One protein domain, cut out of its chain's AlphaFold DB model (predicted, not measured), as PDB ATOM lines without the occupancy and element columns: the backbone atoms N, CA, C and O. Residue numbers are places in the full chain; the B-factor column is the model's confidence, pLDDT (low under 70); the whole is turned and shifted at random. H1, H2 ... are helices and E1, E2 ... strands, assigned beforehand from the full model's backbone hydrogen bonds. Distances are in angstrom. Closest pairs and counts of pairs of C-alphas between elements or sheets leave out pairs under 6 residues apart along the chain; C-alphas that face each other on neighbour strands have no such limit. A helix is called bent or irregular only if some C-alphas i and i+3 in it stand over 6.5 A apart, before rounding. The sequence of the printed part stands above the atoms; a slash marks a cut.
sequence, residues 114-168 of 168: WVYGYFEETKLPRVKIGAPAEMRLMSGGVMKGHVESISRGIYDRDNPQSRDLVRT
ATOM      1  N   TRP A 114     -45.449  -4.466  73.354       84.15
ATOM      2  CA  TRP A 114     -45.762  -5.542  74.279       84.15
ATOM      3  C   TRP A 114     -44.520  -5.859  75.095       84.15
ATOM      4  O   TRP A 114     -43.420  -5.987  74.554       84.15
ATOM      5  N   VAL A 115     -44.699  -6.000  76.405       84.63
ATOM      6  CA  VAL A 115     -43.631  -6.406  77.317       84.63
ATOM      7  C   VAL A 115     -44.045  -7.702  77.986       84.63
ATOM      8  O   VAL A 115     -45.076  -7.778  78.650       84.63
ATOM      9  N   TYR A 116     -43.213  -8.725  77.822       85.29
ATOM     10  CA  TYR A 116     -43.383  -9.990  78.518       85.29
ATOM     11  C   TYR A 116     -42.688  -9.916  79.876       85.29
ATOM     12  O   TYR A 116     -41.478  -9.704  79.955       85.29
ATOM     13  N   GLY A 117     -43.465 -10.091  80.943       83.73
ATOM     14  CA  GLY A 117     -42.958 -10.266  82.298       83.73
ATOM     15  C   GLY A 117     -43.071 -11.726  82.708       83.73
ATOM     16  O   GLY A 117     -44.169 -12.281  82.719       83.73
ATOM     17  N   TYR A 118     -41.947 -12.347  83.055       84.14
ATOM     18  CA  TYR A 118     -41.940 -13.695  83.614       84.14
ATOM     19  C   TYR A 118     -42.132 -13.602  85.123       84.14
ATOM     20  O   TYR A 118     -41.362 -12.939  85.817       84.14
ATOM     21  N   PHE A 119     -43.168 -14.265  85.623       83.80
ATOM     22  CA  PHE A 119     -43.488 -14.318  87.042       83.80
ATOM     23  C   PHE A 119     -43.544 -15.771  87.491       83.80
ATOM     24  O   PHE A 119     -43.994 -16.642  86.749       83.80
ATOM     25  N   GLU A 120     -43.127 -16.022  88.730       85.94
ATOM     26  CA  GLU A 120     -43.380 -17.304  89.379       85.94
ATOM     27  C   GLU A 120     -44.889 -17.582  89.394       85.94
ATOM     28  O   GLU A 120     -45.690 -16.704  89.734       85.94
ATOM     29  N   GLU A 121     -45.279 -18.820  89.085       78.97
ATOM     30  CA  GLU A 121     -46.686 -19.233  89.040       78.97
ATOM     31  C   GLU A 121     -47.415 -18.927  90.356       78.97
ATOM     32  O   GLU A 121     -48.558 -18.475  90.359       78.97
ATOM     33  N   THR A 122     -46.712 -19.044  91.485       86.77
ATOM     34  CA  THR A 122     -47.238 -18.736  92.823       86.77
ATOM     35  C   THR A 122     -47.631 -17.265  93.010       86.77
ATOM     36  O   THR A 122     -48.418 -16.942  93.903       86.77
ATOM     37  N   LYS A 123     -47.100 -16.352  92.187       86.51
ATOM     38  CA  LYS A 123     -47.400 -14.913  92.228       86.51
ATOM     39  C   LYS A 123     -48.496 -14.520  91.240       86.51
ATOM     40  O   LYS A 123     -49.163 -13.514  91.478       86.51
ATOM     41  N   LEU A 124     -48.728 -15.312  90.189       85.61
ATOM     42  CA  LEU A 124     -49.735 -15.032  89.157       85.61
ATOM     43  C   LEU A 124     -51.160 -14.813  89.693       85.61
ATOM     44  O   LEU A 124     -51.818 -13.917  89.170       85.61
ATOM     45  N   PRO A 125     -51.647 -15.489  90.759       87.51
ATOM     46  CA  PRO A 125     -52.971 -15.202  91.325       87.51
ATOM     47  C   PRO A 125     -53.164 -13.753  91.799       87.51
ATOM     48  O   PRO A 125     -54.295 -13.313  92.007       87.51
ATOM     49  N   ARG A 126     -52.070 -13.004  91.996       88.81
ATOM     50  CA  ARG A 126     -52.096 -11.587  92.387       88.81
ATOM     51  C   ARG A 126     -52.110 -10.637  91.188       88.81
ATOM     52  O   ARG A 126     -52.379  -9.453  91.370       88.81
ATOM     53  N   VAL A 127     -51.834 -11.133  89.985       88.62
ATOM     54  CA  VAL A 127     -51.844 -10.361  88.741       88.62
ATOM     55  C   VAL A 127     -53.227 -10.487  88.110       88.62
ATOM     56  O   VAL A 127     -53.744 -11.586  87.931       88.62
ATOM     57  N   LYS A 128     -53.850  -9.353  87.782       91.67
ATOM     58  CA  LYS A 128     -55.174  -9.308  87.149       91.67
ATOM     59  C   LYS A 128     -55.078  -8.608  85.803       91.67
ATOM     60  O   LYS A 128     -54.403  -7.589  85.696       91.67
ATOM     61  N   ILE A 129     -55.786  -9.130  84.805       92.18
ATOM     62  CA  ILE A 129     -55.963  -8.452  83.516       92.18
ATOM     63  C   ILE A 129     -56.603  -7.077  83.765       92.18
ATOM     64  O   ILE A 129     -57.493  -6.943  84.606       92.18
ATOM     65  N   GLY A 130     -56.104  -6.053  83.078       92.48
ATOM     66  CA  GLY A 130     -56.474  -4.649  83.242       92.48
ATOM     67  C   GLY A 130     -55.786  -3.932  84.409       92.48
ATOM     68  O   GLY A 130     -55.922  -2.716  84.525       92.48
ATOM     69  N   ALA A 131     -55.037  -4.633  85.270       93.33
ATOM     70  CA  ALA A 131     -54.313  -3.981  86.360       93.33
ATOM     71  C   ALA A 131     -53.195  -3.069  85.816       93.33
ATOM     72  O   ALA A 131     -52.544  -3.435  84.832       93.33
ATOM     73  N   PRO A 132     -52.937  -1.907  86.447       94.99
ATOM     74  CA  PRO A 132     -51.854  -1.022  86.040       94.99
ATOM     75  C   PRO A 132     -50.494  -1.695  86.250       94.99
ATOM     76  O   PRO A 132     -50.265  -2.359  87.262       94.99
ATOM     77  N   ALA A 133     -49.585  -1.485  85.303       91.80
ATOM     78  CA  ALA A 133     -48.220  -1.986  85.344       91.80
ATOM     79  C   ALA A 133     -47.220  -0.846  85.113       91.80
ATOM     80  O   ALA A 133     -47.447   0.050  84.296       91.80
ATOM     81  N   GLU A 134     -46.098  -0.902  85.827       92.90
ATOM     82  CA  GLU A 134     -44.949  -0.019  85.635       92.90
ATOM     83  C   GLU A 134     -43.779  -0.850  85.106       92.90
ATOM     84  O   GLU A 134     -43.379  -1.841  85.714       92.90
ATOM     85  N   MET A 135     -43.232  -0.447  83.964       89.33
ATOM     86  CA  MET A 135     -42.097  -1.089  83.313       89.33
ATOM     87  C   MET A 135     -40.903  -0.149  83.399       89.33
ATOM     88  O   MET A 135     -40.892   0.919  82.785       89.33
ATOM     89  N   ARG A 136     -39.887  -0.540  84.164       90.86
ATOM     90  CA  ARG A 136     -38.633   0.211  84.255       90.86
ATOM     91  C   ARG A 136     -37.687  -0.266  83.168       90.86
ATOM     92  O   ARG A 136     -37.245  -1.412  83.176       90.86
ATOM     93  N   LEU A 137     -37.401   0.618  82.224       89.17
ATOM     94  CA  LEU A 137     -36.425   0.385  81.175       89.17
ATOM     95  C   LEU A 137     -35.018   0.422  81.772       89.17
ATOM     96  O   LEU A 137     -34.720   1.241  82.639       89.17
ATOM     97  N   MET A 138     -34.118  -0.417  81.254       88.55
ATOM     98  CA  MET A 138     -32.708  -0.411  81.669       88.55
ATOM     99  C   MET A 138     -32.010   0.929  81.395       88.55
ATOM    100  O   MET A 138     -31.048   1.268  82.073       88.55
ATOM    101  N   SER A 139     -32.522   1.718  80.446       89.43
ATOM    102  CA  SER A 139     -32.070   3.087  80.178       89.43
ATOM    103  C   SER A 139     -32.461   4.101  81.265       89.43
ATOM    104  O   SER A 139     -32.113   5.271  81.150       89.43
ATOM    105  N   GLY A 140     -33.194   3.685  82.303       90.02
ATOM    106  CA  GLY A 140     -33.661   4.537  83.402       90.02
ATOM    107  C   GLY A 140     -35.057   5.131  83.195       90.02
ATOM    108  O   GLY A 140     -35.621   5.703  84.125       90.02
ATOM    109  N   GLY A 141     -35.643   4.977  82.005       90.40
ATOM    110  CA  GLY A 141     -37.013   5.410  81.725       90.40
ATOM    111  C   GLY A 141     -38.064   4.539  82.421       90.40
ATOM    112  O   GLY A 141     -37.863   3.343  82.624       90.40
ATOM    113  N   VAL A 142     -39.215   5.126  82.745       91.59
ATOM    114  CA  VAL A 142     -40.369   4.405  83.299       91.59
ATOM    115  C   VAL A 142     -41.527   4.486  82.311       91.59
ATOM    116  O   VAL A 142     -41.977   5.580  81.974       91.59
ATOM    117  N   MET A 143     -42.022   3.336  81.861       89.52
ATOM    118  CA  MET A 143     -43.221   3.229  81.032       89.52
ATOM    119  C   MET A 143     -44.395   2.723  81.862       89.52
ATOM    120  O   MET A 143     -44.244   1.856  82.723       89.52
ATOM    121  N   LYS A 144     -45.582   3.252  81.581       92.61
ATOM    122  CA  LYS A 144     -46.832   2.813  82.200       92.61
ATOM    123  C   LYS A 144     -47.634   2.008  81.193       92.61
ATOM    124  O   LYS A 144     -47.640   2.329  80.009       92.61
ATOM    125  N   GLY A 145     -48.324   0.990  81.677       92.12
ATOM    126  CA  GLY A 145     -49.193   0.150  80.868       92.12
ATOM    127  C   GLY A 145     -50.237  -0.549  81.722       92.12
ATOM    128  O   GLY A 145     -50.460  -0.199  82.883       92.12
ATOM    129  N   HIS A 146     -50.869  -1.552  81.134       94.07
ATOM    130  CA  HIS A 146     -51.824  -2.415  81.808       94.07
ATOM    131  C   HIS A 146     -51.529  -3.869  81.450       94.07
ATOM    132  O   HIS A 146     -50.960  -4.160  80.399       94.07
ATOM    133  N   VAL A 147     -51.899  -4.787  82.338       91.74
ATOM    134  CA  VAL A 147     -51.809  -6.220  82.058       91.74
ATOM    135  C   VAL A 147     -52.860  -6.573  81.009       91.74
ATOM    136  O   VAL A 147     -54.050  -6.577  81.312       91.74
ATOM    137  N   GLU A 148     -52.441  -6.876  79.786       88.51
ATOM    138  CA  GLU A 148     -53.364  -7.251  78.707       88.51
ATOM    139  C   GLU A 148     -53.770  -8.726  78.781       88.51
ATOM    140  O   GLU A 148     -54.942  -9.072  78.648       88.51
ATOM    141  N   SER A 149     -52.812  -9.612  79.050       87.03
ATOM    142  CA  SER A 149     -53.058 -11.050  79.113       87.03
ATOM    143  C   SER A 149     -52.120 -11.750  80.095       87.03
ATOM    144  O   SER A 149     -51.067 -11.233  80.469       87.03
ATOM    145  N   ILE A 150     -52.527 -12.942  80.535       84.80
ATOM    146  CA  ILE A 150     -51.709 -13.848  81.345       84.80
ATOM    147  C   ILE A 150     -51.636 -15.167  80.581       84.80
ATOM    148  O   ILE A 150     -52.619 -15.906  80.503       84.80
ATOM    149  N   SER A 151     -50.477 -15.443  79.988       77.21
ATOM    150  CA  SER A 151     -50.247 -16.681  79.242       77.21
ATOM    151  C   SER A 151     -50.034 -17.854  80.198       77.21
ATOM    152  O   SER A 151     -49.273 -17.751  81.157       77.21
ATOM    153  N   ARG A 152     -50.712 -18.978  79.939       72.55
ATOM    154  CA  ARG A 152     -50.607 -20.220  80.737       72.55
ATOM    155  C   ARG A 152     -49.509 -21.170  80.255       72.55
ATOM    156  O   ARG A 152     -49.268 -22.187  80.890       72.55
ATOM    157  N   GLY A 153     -48.879 -20.856  79.129       64.27
ATOM    158  CA  GLY A 153     -47.799 -21.633  78.543       64.27
ATOM    159  C   GLY A 153     -46.758 -20.693  77.961       64.27
ATOM    160  O   GLY A 153     -47.100 -19.650  77.405       64.27
ATOM    161  N   ILE A 154     -45.491 -21.061  78.119       61.29
ATOM    162  CA  ILE A 154     -44.362 -20.399  77.474       61.29
ATOM    163  C   ILE A 154     -43.794 -21.346  76.419       61.29
ATOM    164  O   ILE A 154     -43.620 -22.539  76.665       61.29
ATOM    165  N   TYR A 155     -43.532 -20.804  75.232       53.20
ATOM    166  CA  TYR A 155     -42.766 -21.490  74.201       53.20
ATOM    167  C   TYR A 155     -41.312 -21.586  74.670       53.20
ATOM    168  O   TYR A 155     -40.629 -20.568  74.800       53.20
ATOM    169  N   ASP A 156     -40.856 -22.805  74.937       54.83
ATOM    170  CA  ASP A 156     -39.451 -23.091  75.197       54.83
ATOM    171  C   ASP A 156     -38.736 -23.313  73.859       54.83
ATOM    172  O   ASP A 156     -39.127 -24.180  73.073       54.83
ATOM    173  N   ARG A 157     -37.695 -22.516  73.595       53.86
ATOM    174  CA  ARG A 157     -36.897 -22.615  72.363       53.86
ATOM    175  C   ARG A 157     -36.165 -23.952  72.263       53.86
ATOM    176  O   ARG A 157     -35.879 -24.373  71.144       53.86
ATOM    177  N   ASP A 158     -35.922 -24.615  73.391       53.13
ATOM    178  CA  ASP A 158     -35.215 -25.893  73.445       53.13
ATOM    179  C   ASP A 158     -36.149 -27.098  73.212       53.13
ATOM    180  O   ASP A 158     -35.675 -28.221  73.027       53.13
ATOM    181  N   ASN A 159     -37.474 -26.887  73.133       47.37
ATOM    182  CA  ASN A 159     -38.453 -27.940  72.853       47.37
ATOM    183  C   ASN A 159     -39.239 -27.682  71.544       47.37
ATOM    184  O   ASN A 159     -40.224 -26.934  71.544       47.37
ATOM    185  N   PRO A 160     -38.890 -28.350  70.425       53.51
ATOM    186  CA  PRO A 160     -39.499 -28.090  69.119       53.51
ATOM    187  C   PRO A 160     -41.000 -28.418  69.047       53.51
ATOM    188  O   PRO A 160     -41.696 -27.826  68.222       53.51
ATOM    189  N   GLN A 161     -41.523 -29.301  69.913       54.88
ATOM    190  CA  GLN A 161     -42.957 -29.641  69.963       54.88
ATOM    191  C   GLN A 161     -43.813 -28.588  70.690       54.88
ATOM    192  O   GLN A 161     -45.035 -28.607  70.577       54.88
ATOM    193  N   SER A 162     -43.200 -27.642  71.416       54.52
ATOM    194  CA  SER A 162     -43.937 -26.632  72.193       54.52
ATOM    195  C   SER A 162     -44.631 -25.572  71.318       54.52
ATOM    196  O   SER A 162     -45.582 -24.925  71.756       54.52
ATOM    197  N   ARG A 163     -44.212 -25.415  70.050       52.22
ATOM    198  CA  ARG A 163     -44.759 -24.403  69.121       52.22
ATOM    199  C   ARG A 163     -46.270 -24.512  68.904       52.22
ATOM    200  O   ARG A 163     -46.910 -23.480  68.736       52.22
ATOM    201  N   ASP A 164     -46.824 -25.720  68.943       58.03
ATOM    202  CA  ASP A 164     -48.250 -25.958  68.679       58.03
ATOM    203  C   ASP A 164     -49.133 -25.815  69.933       58.03
ATOM    204  O   ASP A 164     -50.360 -25.854  69.844       58.03
ATOM    205  N   LEU A 165     -48.529 -25.638  71.115       51.49
ATOM    206  CA  LEU A 165     -49.239 -25.629  72.401       51.49
ATOM    207  C   LEU A 165     -49.661 -24.225  72.857       51.49
ATOM    208  O   LEU A 165     -50.511 -24.091  73.739       51.49
ATOM    209  N   VAL A 166     -49.099 -23.173  72.258       49.83
ATOM    210  CA  VAL A 166     -49.439 -21.775  72.545       49.83
ATOM    211  C   VAL A 166     -50.234 -21.189  71.383       49.83
ATOM    212  O   VAL A 166     -49.687 -20.769  70.367       49.83
ATOM    213  N   ARG A 167     -51.563 -21.169  71.527       43.25
ATOM    214  CA  ARG A 167     -52.458 -20.485  70.586       43.25
ATOM    215  C   ARG A 167     -52.197 -18.978  70.678       43.25
ATOM    216  O   ARG A 167     -52.438 -18.398  71.735       43.25
ATOM    217  N   THR A 168     -51.665 -18.397  69.601       43.23
ATOM    218  CA  THR A 168     -51.550 -16.938  69.419       43.23
ATOM    219  C   THR A 168     -52.932 -16.298  69.360       43.23
ATOM    220  O   THR A 168     -53.857 -16.952  68.817       43.23
TER     221      THR A 168
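Overview. This is residues 114 to 168 of the 168 residues of the protein "Fusaric acid resistance protein FusE" of Burkholderia cepacia (UniProt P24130). With little regular structure, this is an open chain: a two-stranded hairpin, E1 and E2, at one end, H1 before it, and a long link to H2 at the other end, where residues 156 to 161 stick out. The 55 printed residues include H1, E1, E2 and H2 in that order; the class is mixed, with 21 residues in named elements. It is loose: radius of gyration of the C-alphas 13.6 A, spans 37 by 27 by 21 A.

Arrangement. After Trp 114, find H1, residues 121 to 126, with 0 of 2 O i to N i+4 pairs and 2 of 3 O i to N i+3 pairs within hydrogen-bond range. E1, residues 132 to 136, and E2, residues 142 to 146, form an antiparallel hairpin at 152 degrees; look for N 135 and O 143, 2.8 A apart, within range. H2, residues 160 to 164, has 0 of 1 and 0 of 2 such pairs, and is apart from H1 and E1.

Along the chain. Find C-alpha 121 at (-46.686, -19.233, 89.040); H1 is only just irregular, C-alphas 122 and 125 being 6.9 A apart. E1 and E2 each run 13.4 A. H2 is only just irregular, C-alphas 161 and 164 being 6.6 A apart, and it ends at C-alpha 164 at (-48.250, -25.958, 68.679).

Size, cuts and confidence. The printed part has no cut. Gly 140 and Gln 161 have the C-alphas farthest apart, 37.9 A. Look for pLDDT under 70 at residues 153 to 168.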